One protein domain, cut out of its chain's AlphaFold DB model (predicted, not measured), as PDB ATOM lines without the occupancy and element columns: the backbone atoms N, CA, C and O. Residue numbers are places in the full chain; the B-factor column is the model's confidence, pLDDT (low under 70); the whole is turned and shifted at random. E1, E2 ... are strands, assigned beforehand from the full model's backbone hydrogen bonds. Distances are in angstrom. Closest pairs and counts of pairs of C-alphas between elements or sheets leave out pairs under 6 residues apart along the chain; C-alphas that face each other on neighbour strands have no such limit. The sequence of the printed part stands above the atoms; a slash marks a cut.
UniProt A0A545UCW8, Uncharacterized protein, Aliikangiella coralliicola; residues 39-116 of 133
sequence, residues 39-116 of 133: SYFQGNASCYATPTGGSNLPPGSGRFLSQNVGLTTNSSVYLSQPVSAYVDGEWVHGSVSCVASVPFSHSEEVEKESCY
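What this domain is: This is residues 39 to 116 of the 133 residues of an uncharacterized protein of Aliikangiella coralliicola (UniProt A0A545UCW8). Two hairpins, E1-E2 and E3-E4, join through E1 and E4 into a long, strongly twisted antiparallel sheet; residues 111 to 116 of E5 stick out. The 78 printed residues, all strand by class, include five named strands, E1 to E5 in order. The whole is only just loose, close to extended, with radius of gyration of the C-alphas 16.9 A and spans 57 by 27 by 17 A.

How they stand to each other: E1, residues 39 to 52, and E2, residues 63 to 72, are an antiparallel hairpin: N 45 to O 67 is 2.9 A, within hydrogen-bond range. On E1's other side are E4, residues 90 to 101, N 52 to O 95 3.0 A, and E5, residues 104 to 116, N 40 to O 106 2.8 A. E3, residues 76 to 87, and E4 are a hairpin, N 83 to O 94 2.8 A.

Where its parts are: E1 runs 32.1 A from C-alpha 39 (222.961, 214.329, 294.051) to C-alpha 52; E5 runs 32.2 A to C-alpha 116 (231.550, 191.914, 300.953).

The domain as a whole: The printed part has no cut; pLDDT is under 70 at residues 49 to 64 and 79 to 98.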
ATOM      1  N   SER A  39     223.347 213.116 294.774       94.44
ATOM      2  CA  SER A  39     222.961 214.329 294.051       94.44
ATOM      3  C   SER A  39     222.297 213.970 292.730       94.44
ATOM      4  O   SER A  39     222.831 213.176 291.953       94.44
ATOM      5  N   TYR A  40     221.148 214.583 292.473       91.62
ATOM      6  CA  TYR A  40     220.401 214.428 291.238       91.62
ATOM      7  C   TYR A  40     220.437 215.710 290.408       91.62
ATOM      8  O   TYR A  40     220.328 216.828 290.919       91.62
ATOM      9  N   PHE A  41     220.540 215.526 289.098       92.56
ATOM     10  CA  PHE A  41     220.609 216.574 288.092       92.56
ATOM     11  C   PHE A  41     219.433 216.403 287.130       92.56
ATOM     12  O   PHE A  41     219.093 215.284 286.739       92.56
ATOM     13  N   GLN A  42     218.778 217.507 286.781       93.25
ATOM     14  CA  GLN A  42     217.634 217.515 285.872       93.25
ATOM     15  C   GLN A  42     217.410 218.926 285.340       93.25
ATOM     16  O   GLN A  42     217.521 219.895 286.088       93.25
ATOM     17  N   GLY A  43     217.014 219.044 284.074       87.31
ATOM     18  CA  GLY A  43     216.567 220.312 283.505       87.31
ATOM     19  C   GLY A  43     217.049 220.522 282.079       87.31
ATOM     20  O   GLY A  43     217.421 219.579 281.384       87.31
ATOM     21  N   ASN A  44     217.033 221.778 281.640       86.38
ATOM     22  CA  ASN A  44     217.519 222.149 280.317       86.38
ATOM     23  C   ASN A  44     219.046 222.243 280.343       86.38
ATOM     24  O   ASN A  44     219.615 223.195 280.878       86.38
ATOM     25  N   ALA A  45     219.700 221.234 279.778       79.69
ATOM     26  CA  ALA A  45     221.141 221.194 279.629       79.69
ATOM     27  C   ALA A  45     221.535 221.882 278.319       79.69
ATOM     28  O   ALA A  45     220.960 221.614 277.261       79.69
ATOM     29  N   SER A  46     222.530 222.763 278.396       76.31
ATOM     30  CA  SER A  46     223.125 223.393 277.218       76.31
ATOM     31  C   SER A  46     224.339 222.593 276.768       76.31
ATOM     32  O   SER A  46     225.141 222.152 277.596       76.31
ATOM     33  N   CYS A  47     224.495 222.416 275.463       71.81
ATOM     34  CA  CYS A  47     225.671 221.772 274.905       71.81
ATOM     35  C   CYS A  47     226.115 222.433 273.603       71.81
ATOM     36  O   CYS A  47     225.300 222.957 272.843       71.81
ATOM     37  N   TYR A  48     227.423 222.398 273.354       70.81
ATOM     38  CA  TYR A  48     227.997 222.812 272.082       70.81
ATOM     39  C   TYR A  48     228.084 221.590 271.171       70.81
ATOM     40  O   TYR A  48     228.887 220.681 271.388       70.81
ATOM     41  N   ALA A  49     227.195 221.538 270.191       64.31
ATOM     42  CA  ALA A  49     227.099 220.455 269.233       64.31
ATOM     43  C   ALA A  49     228.013 220.723 268.043       64.31
ATOM     44  O   ALA A  49     227.866 221.746 267.377       64.31
ATOM     45  N   THR A  50     228.913 219.784 267.749       65.94
ATOM     46  CA  THR A  50     229.713 219.818 266.519       65.94
ATOM     47  C   THR A  50     229.113 218.825 265.520       65.94
ATOM     48  O   THR A  50     228.839 217.688 265.915       65.94
ATOM     49  N   PRO A  51     228.879 219.219 264.257       62.56
ATOM     50  CA  PRO A  51     228.419 218.286 263.234       62.56
ATOM     51  C   PRO A  51     229.443 217.162 263.043       62.56
ATOM     52  O   PRO A  51     230.631 217.433 262.855       62.56
ATOM     53  N   THR A  52     229.009 215.905 263.073       60.00
ATOM     54  CA  THR A  52     229.863 214.764 262.717       60.00
ATOM     55  C   THR A  52     229.567 214.353 261.277       60.00
ATOM     56  O   THR A  52     228.468 213.874 261.036       60.00
ATOM     57  N   GLY A  53     230.526 214.562 260.360       51.41
ATOM     58  CA  GLY A  53     230.648 213.962 259.013       51.41
ATOM     59  C   GLY A  53     229.385 213.840 258.138       51.41
ATOM     60  O   GLY A  53     228.469 213.093 258.455       51.41
ATOM     61  N   GLY A  54     229.375 214.485 256.965       53.34
ATOM     62  CA  GLY A  54     228.255 214.423 256.005       53.34
ATOM     63  C   GLY A  54     227.339 215.652 256.014       53.34
ATOM     64  O   GLY A  54     226.407 215.728 255.223       53.34
ATOM     65  N   SER A  55     227.628 216.639 256.865       52.47
ATOM     66  CA  SER A  55     227.010 217.964 256.817       52.47
ATOM     67  C   SER A  55     227.830 218.917 255.943       52.47
ATOM     68  O   SER A  55     229.041 219.003 256.131       52.47
ATOM     69  N   ASN A  56     227.173 219.730 255.112       55.16
ATOM     70  CA  ASN A  56     227.790 220.893 254.444       55.16
ATOM     71  C   ASN A  56     228.114 222.051 255.412       55.16
ATOM     72  O   ASN A  56     228.545 223.122 254.992       55.16
ATOM     73  N   LEU A  57     227.893 221.860 256.716       53.94
ATOM     74  CA  LEU A  57     228.260 222.839 257.727       53.94
ATOM     75  C   LEU A  57     229.786 222.958 257.837       53.94
ATOM     76  O   LEU A  57     230.475 221.932 257.821       53.94
ATOM     77  N   PRO A  58     230.323 224.181 258.003       56.97
ATOM     78  CA  PRO A  58     231.745 224.366 258.224       56.97
ATOM     79  C   PRO A  58     232.203 223.561 259.451       56.97
ATOM     80  O   PRO A  58     231.538 223.604 260.494       56.97
ATOM     81  N   PRO A  59     233.348 222.860 259.390       53.50
ATOM     82  CA  PRO A  59     233.936 222.270 260.583       53.50
ATOM     83  C   PRO A  59     234.120 223.364 261.646       53.50
ATOM     84  O   PRO A  59     234.702 224.413 261.381       53.50
ATOM     85  N   GLY A  60     233.572 223.139 262.843       53.72
ATOM     86  CA  GLY A  60     233.609 224.114 263.935       53.72
ATOM     87  C   GLY A  60     232.450 225.116 263.982       53.72
ATOM     88  O   GLY A  60     232.428 225.924 264.910       53.72
ATOM     89  N   SER A  61     231.449 225.041 263.091       58.69
ATOM     90  CA  SER A  61     230.210 225.844 263.162       58.69
ATOM     91  C   SER A  61     229.259 225.371 264.275       58.69
ATOM     92  O   SER A  61     228.048 225.216 264.062       58.69
ATOM     93  N   GLY A  62     229.812 225.027 265.435       59.88
ATOM     94  CA  GLY A  62     229.055 224.370 266.476       59.88
ATOM     95  C   GLY A  62     227.893 225.235 266.946       59.88
ATOM     96  O   GLY A  62     227.929 226.468 266.927       59.88
ATOM     97  N   ARG A  63     226.801 224.565 267.288       64.38
ATOM     98  CA  ARG A  63     225.559 225.214 267.699       64.38
ATOM     99  C   ARG A  63     225.341 224.965 269.178       64.38
ATOM    100  O   ARG A  63     225.594 223.867 269.670       64.38
ATOM    101  N   PHE A  64     224.828 225.974 269.869       68.94
ATOM    102  CA  PHE A  64     224.265 225.768 271.192       68.94
ATOM    103  C   PHE A  64     222.934 225.049 271.041       68.94
ATOM    104  O   PHE A  64     222.009 225.562 270.412       68.94
ATOM    105  N   LEU A  65     222.850 223.853 271.609       72.00
ATOM    106  CA  LEU A  65     221.603 223.124 271.752       72.00
ATOM    107  C   LEU A  65     221.200 223.153 273.216       72.00
ATOM    108  O   LEU A  65     222.031 222.942 274.098       72.00
ATOM    109  N   SER A  66     219.919 223.397 273.456       74.00
ATOM    110  CA  SER A  66     219.292 223.195 274.755       74.00
ATOM    111  C   SER A  66     218.427 221.949 274.656       74.00
ATOM    112  O   SER A  66     217.516 221.898 273.830       74.00
ATOM    113  N   GLN A  67     218.713 220.950 275.481       74.56
ATOM    114  CA  GLN A  67     217.962 219.699 275.531       74.56
ATOM    115  C   GLN A  67     217.447 219.479 276.944       74.56
ATOM    116  O   GLN A  67     218.159 219.710 277.921       74.56
ATOM    117  N   ASN A  68     216.197 219.040 277.054       83.38
ATOM    118  CA  ASN A  68     215.653 218.647 278.341       83.38
ATOM    119  C   ASN A  68     216.231 217.283 278.722       83.38
ATOM    120  O   ASN A  68     216.092 216.310 277.979       83.38
ATOM    121  N   VAL A  69     216.898 217.224 279.867       84.06
ATOM    122  CA  VAL A  69     217.480 216.002 280.408       84.06
ATOM    123  C   VAL A  69     216.633 215.561 281.595       84.06
ATOM    124  O   VAL A  69     216.402 216.336 282.528       84.06
ATOM    125  N   GLY A  70     216.168 214.309 281.543       85.25
ATOM    126  CA  GLY A  70     215.474 213.661 282.654       85.25
ATOM    127  C   GLY A  70     216.372 213.494 283.884       85.25
ATOM    128  O   GLY A  70     217.574 213.738 283.831       85.25
ATOM    129  N   LEU A  71     215.780 213.073 285.004       87.88
ATOM    130  CA  LEU A  71     216.501 212.885 286.264       87.88
ATOM    131  C   LEU A  71     217.685 211.915 286.091       87.88
ATOM    132  O   LEU A  71     217.502 210.776 285.656       87.88
ATOM    133  N   THR A  72     218.886 212.357 286.451       88.56
ATOM    134  CA  THR A  72     220.129 211.575 286.374       88.56
ATOM    135  C   THR A  72     221.007 211.840 287.596       88.56
ATOM    136  O   THR A  72     220.892 212.883 288.233       88.56
ATOM    137  N   THR A  73     221.897 210.909 287.938       89.56
ATOM    138  CA  THR A  73     222.924 211.093 288.982       89.56
ATOM    139  C   THR A  73     224.255 211.602 288.420       89.56
ATOM    140  O   THR A  73     225.180 211.876 289.179       89.56
ATOM    141  N   ASN A  74     224.363 211.744 287.094       87.94
ATOM    142  CA  ASN A  74     225.545 212.288 286.429       87.94
ATOM    143  C   ASN A  74     225.363 213.782 286.147       87.94
ATOM    144  O   ASN A  74     224.376 214.185 285.532       87.94
ATOM    145  N   SER A  75     226.358 214.594 286.501       84.94
ATOM    146  CA  SER A  75     226.375 216.039 286.224       84.94
ATOM    147  C   SER A  75     226.561 216.383 284.739       84.94
ATOM    148  O   SER A  75     226.410 217.537 284.338       84.94
ATOM    149  N   SER A  76     226.887 215.391 283.908       84.62
ATOM    150  CA  SER A  76     227.030 215.529 282.461       84.62
ATOM    151  C   SER A  76     226.432 214.334 281.730       84.62
ATOM    152  O   SER A  76     226.613 213.194 282.162       84.62
ATOM    153  N   VAL A  77     225.792 214.577 280.588       78.19
ATOM    154  CA  VAL A  77     225.261 213.524 279.710       78.19
ATOM    155  C   VAL A  77     225.804 213.684 278.299       78.19
ATOM    156  O   VAL A  77     225.942 214.799 277.795       78.19
ATOM    157  N   TYR A  78     226.114 212.563 277.654       80.50
ATOM    158  CA  TYR A  78     226.413 212.554 276.231       80.50
ATOM    159  C   TYR A  78     225.103 212.472 275.454       80.50
ATOM    160  O   TYR A  78     224.324 211.535 275.633       80.50
ATOM    161  N   LEU A  79     224.863 213.459 274.601       69.62
ATOM    162  CA  LEU A  79     223.709 213.501 273.722       69.62
ATOM    163  C   LEU A  79     224.206 213.309 272.294       69.62
ATOM    164  O   LEU A  79     224.926 214.153 271.757       69.62
ATOM    165  N   SER A  80     223.813 212.191 271.690       68.62
ATOM    166  CA  SER A  80     223.880 211.997 270.247       68.62
ATOM    167  C   SER A  80     222.472 212.085 269.688       68.62
ATOM    168  O   SER A  80     221.643 211.223 269.986       68.62
ATOM    169  N   GLN A  81     222.184 213.116 268.905       63.31
ATOM    170  CA  GLN A  81     220.881 213.258 268.256       63.31
ATOM    171  C   GLN A  81     221.053 213.553 266.765       63.31
ATOM    172  O   GLN A  81     222.016 214.223 266.380       63.31
ATOM    173  N   PRO A  82     220.135 213.070 265.912       61.84
ATOM    174  CA  PRO A  82     220.000 213.609 264.573       61.84
ATOM    175  C   PRO A  82     219.475 215.046 264.680       61.84
ATOM    176  O   PRO A  82     218.475 215.305 265.347       61.84
ATOM    177  N   VAL A  83     220.148 215.983 264.028       59.25
ATOM    178  CA  VAL A  83     219.694 217.368 263.899       59.25
ATOM    179  C   VAL A  83     219.294 217.602 262.453       59.25
ATOM    180  O   VAL A  83     220.042 217.268 261.535       59.25
ATOM    181  N   SER A  84     218.115 218.194 262.281       58.00
ATOM    182  CA  SER A  84     217.620 218.728 261.014       58.00
ATOM    183  C   SER A  84     217.425 220.227 261.205       58.00
ATOM    184  O   SER A  84     216.542 220.634 261.961       58.00
ATOM    185  N   ALA A  85     218.260 221.049 260.579       55.44
ATOM    186  CA  ALA A  85     218.191 222.505 260.706       55.44
ATOM    187  C   ALA A  85     218.245 223.170 259.329       55.44
ATOM    188  O   ALA A  85     218.981 222.717 258.459       55.44
ATOM    189  N   TYR A  86     217.491 224.254 259.149       50.81
ATOM    190  CA  TYR A  86     217.568 225.091 257.955       50.81
ATOM    191  C   TYR A  86     218.572 226.223 258.203       50.81
ATOM    192  O   TYR A  86     218.376 227.032 259.112       50.81
ATOM    193  N   VAL A  87     219.671 226.249 257.450       55.09
ATOM    194  CA  VAL A  87     220.777 227.207 257.607       55.09
ATOM    195  C   VAL A  87     221.123 227.764 256.234       55.09
ATOM    196  O   VAL A  87     221.327 226.995 255.302       55.09
ATOM    197  N   ASP A  88     221.158 229.092 256.107       57.16
ATOM    198  CA  ASP A  88     221.561 229.803 254.883       57.16
ATOM    199  C   ASP A  88     220.866 229.320 253.594       57.16
ATOM    200  O   ASP A  88     221.437 229.341 252.509       57.16
ATOM    201  N   GLY A  89     219.601 228.902 253.707       66.19
ATOM    202  CA  GLY A  89     218.803 228.440 252.570       66.19
ATOM    203  C   GLY A  89     218.820 226.926 252.325       66.19
ATOM    204  O   GLY A  89     218.095 226.457 251.445       66.19
ATOM    205  N   GLU A  90     219.565 226.146 253.114       57.44
ATOM    206  CA  GLU A  90     219.679 224.691 252.959       57.44
ATOM    207  C   GLU A  90     219.241 223.918 254.211       57.44
ATOM    208  O   GLU A  90     219.504 224.315 255.348       57.44
ATOM    209  N   TRP A  91     218.586 222.769 254.006       61.06
ATOM    210  CA  TRP A  91     218.341 221.797 255.071       61.06
ATOM    211  C   TRP A  91     219.592 220.961 255.301       61.06
ATOM    212  O   TRP A  91     220.032 220.220 254.424       61.06
ATOM    213  N   VAL A  92     220.136 221.044 256.507       58.44
ATOM    214  CA  VAL A  92     221.256 220.217 256.939       58.44
ATOM    215  C   VAL A  92     220.736 219.113 257.843       58.44
ATOM    216  O   VAL A  92     220.135 219.384 258.884       58.44
ATOM    217  N   HIS A  93     221.031 217.874 257.453       59.72
ATOM    218  CA  HIS A  93     220.827 216.680 258.262       59.72
ATOM    219  C   HIS A  93     222.181 216.132 258.706       59.72
ATOM    220  O   HIS A  93     223.084 215.949 257.892       59.72
ATOM    221  N   GLY A  94     222.329 215.857 259.995       61.22
ATOM    222  CA  GLY A  94     223.544 215.244 260.519       61.22
ATOM    223  C   GLY A  94     223.351 214.723 261.928       61.22
ATOM    224  O   GLY A  94     222.353 215.013 262.585       61.22
ATOM    225  N   SER A  95     224.315 213.947 262.406       61.12
ATOM    226  CA  SER A  95     224.410 213.641 263.827       61.12
ATOM    227  C   SER A  95     225.222 214.731 264.512       61.12
ATOM    228  O   SER A  95     226.221 215.221 263.977       61.12
ATOM    229  N   VAL A  96     224.773 215.135 265.692       62.78
ATOM    230  CA  VAL A  96     225.580 215.948 266.594       62.78
ATOM    231  C   VAL A  96     225.912 215.131 267.818       62.78
ATOM    232  O   VAL A  96     225.049 214.447 268.370       62.78
ATOM    233  N   SER A  97     227.157 215.249 268.243       66.69
ATOM    234  CA  SER A  97     227.630 214.723 269.509       66.69
ATOM    235  C   SER A  97     227.939 215.891 270.420       66.69
ATOM    236  O   SER A  97     228.686 216.797 270.037       66.69
ATOM    237  N   CYS A  98     227.371 215.889 271.620       69.56
ATOM    238  CA  CYS A  98     227.704 216.896 272.610       69.56
ATOM    239  C   CYS A  98     227.692 216.326 274.027       69.56
ATOM    240  O   CYS A  98     226.924 215.422 274.354       69.56
ATOM    241  N   VAL A  99     228.552 216.880 274.880       75.50
ATOM    242  CA  VAL A  99     228.507 216.663 276.328       75.50
ATOM    243  C   VAL A  99     227.741 217.841 276.916       75.50
ATOM    244  O   VAL A  99     228.190 218.984 276.825       75.50
ATOM    245  N   ALA A 100     226.556 217.577 277.454       77.38
ATOM    246  CA  ALA A 100     225.697 218.589 278.052       77.38
ATOM    247  C   ALA A 100     225.896 218.599 279.570       77.38
ATOM    248  O   ALA A 100     225.832 217.546 280.206       77.38
ATOM    249  N   SER A 101     226.126 219.781 280.145       84.44
ATOM    250  CA  SER A 101     226.153 219.952 281.603       84.44
ATOM    251  C   SER A 101     224.721 220.065 282.113       84.44
ATOM    252  O   SER A 101     223.980 220.952 281.680       84.44
ATOM    253  N   VAL A 102     224.320 219.154 282.998       87.88
ATOM    254  CA  VAL A 102     222.950 219.086 283.517       87.88
ATOM    255  C   VAL A 102     222.880 219.897 284.812       87.88
ATOM    256  O   VAL A 102     223.705 219.673 285.698       87.88
ATOM    257  N   PRO A 103     221.936 220.844 284.957       88.00
ATOM    258  CA  PRO A 103     221.829 221.623 286.181       88.00
ATOM    259  C   PRO A 103     221.458 220.737 287.375       88.00
ATOM    260  O   PRO A 103     220.706 219.765 287.253       88.00
ATOM    261  N   PHE A 104     222.003 221.087 288.541       93.06
ATOM    262  CA  PHE A 104     221.653 220.448 289.805       93.06
ATOM    263  C   PHE A 104     220.164 220.636 290.106       93.06
ATOM    264  O   PHE A 104     219.618 221.718 289.894       93.06
ATOM    265  N   SER A 105     219.529 219.581 290.613       95.00
ATOM    266  CA  SER A 105     218.123 219.593 291.011       95.00
ATOM    267  C   SER A 105     217.995 219.545 292.532       95.00
ATOM    268  O   SER A 105     217.555 220.513 293.148       95.00
ATOM    269  N   HIS A 106     218.401 218.436 293.146       95.31
ATOM    270  CA  HIS A 106     218.303 218.221 294.588       95.31
ATOM    271  C   HIS A 106     219.240 217.095 295.029       95.31
ATOM    272  O   HIS A 106     219.817 216.380 294.208       95.31
ATOM    273  N   SER A 107     219.355 216.923 296.342       95.12
ATOM    274  CA  SER A 107     220.015 215.774 296.950       95.12
ATOM    275  C   SER A 107     219.006 214.978 297.769       95.12
ATOM    276  O   SER A 107     218.118 215.558 298.393       95.12
ATOM    277  N   GLU A 108     219.146 213.658 297.767       92.12
ATOM    278  CA  GLU A 108     218.329 212.747 298.573       92.12
ATOM    279  C   GLU A 108     219.259 211.803 299.336       92.12
ATOM    280  O   GLU A 108     220.271 211.346 298.796       92.12
ATOM    281  N   GLU A 109     218.927 211.497 300.588       92.81
ATOM    282  CA  GLU A 109     219.560 210.384 301.288       92.81
ATOM    283  C   GLU A 109     218.967 209.074 300.782       92.81
ATOM    284  O   GLU A 109     217.780 208.789 300.960       92.81
ATOM    285  N   VAL A 110     219.808 208.270 300.138       87.75
ATOM    286  CA  VAL A 110     219.424 206.963 299.618       87.75
ATOM    287  C   VAL A 110     220.073 205.896 300.485       87.75
ATOM    288  O   VAL A 110     221.279 205.921 300.735       87.75
ATOM    289  N   GLU A 111     219.266 204.942 300.940       89.06
ATOM    290  CA  GLU A 111     219.766 203.745 301.608       89.06
ATOM    291  C   GLU A 111     220.472 202.854 300.579       89.06
ATOM    292  O   GLU A 111     219.868 202.400 299.598       89.06
ATOM    293  N   LYS A 112     221.764 202.611 300.800       84.38
ATOM    294  CA  LYS A 112     222.570 201.687 300.005       84.38
ATOM    295  C   LYS A 112     222.956 200.475 300.834       84.38
ATOM    296  O   LYS A 112     223.192 200.557 302.035       84.38
ATOM    297  N   GLU A 113     223.073 199.346 300.149       88.12
ATOM    298  CA  GLU A 113     223.597 198.101 300.697       88.12
ATOM    299  C   GLU A 113     224.941 197.811 300.022       88.12
ATOM    300  O   GLU A 113     225.013 197.700 298.795       88.12
ATOM    301  N   SER A 114     226.010 197.707 300.813       84.00
ATOM    302  CA  SER A 114     227.295 197.177 300.353       84.00
ATOM    303  C   SER A 114     227.508 195.810 300.975       84.00
ATOM    304  O   SER A 114     227.427 195.657 302.193       84.00
ATOM    305  N   CYS A 115     227.782 194.824 300.128       85.75
ATOM    306  CA  CYS A 115     228.095 193.469 300.549       85.75
ATOM    307  C   CYS A 115     229.547 193.145 300.214       85.75
ATOM    308  O   CYS A 115     230.022 193.449 299.117       85.75
ATOM    309  N   TYR A 116     230.227 192.494 301.145       86.19
ATOM    310  CA  TYR A 116     231.550 191.914 300.953       86.19
ATOM    311  C   TYR A 116     231.547 190.478 301.471       86.19
ATOM    312  O   TYR A 116     230.700 190.107 302.279       86.19
TER     313      TYR A 116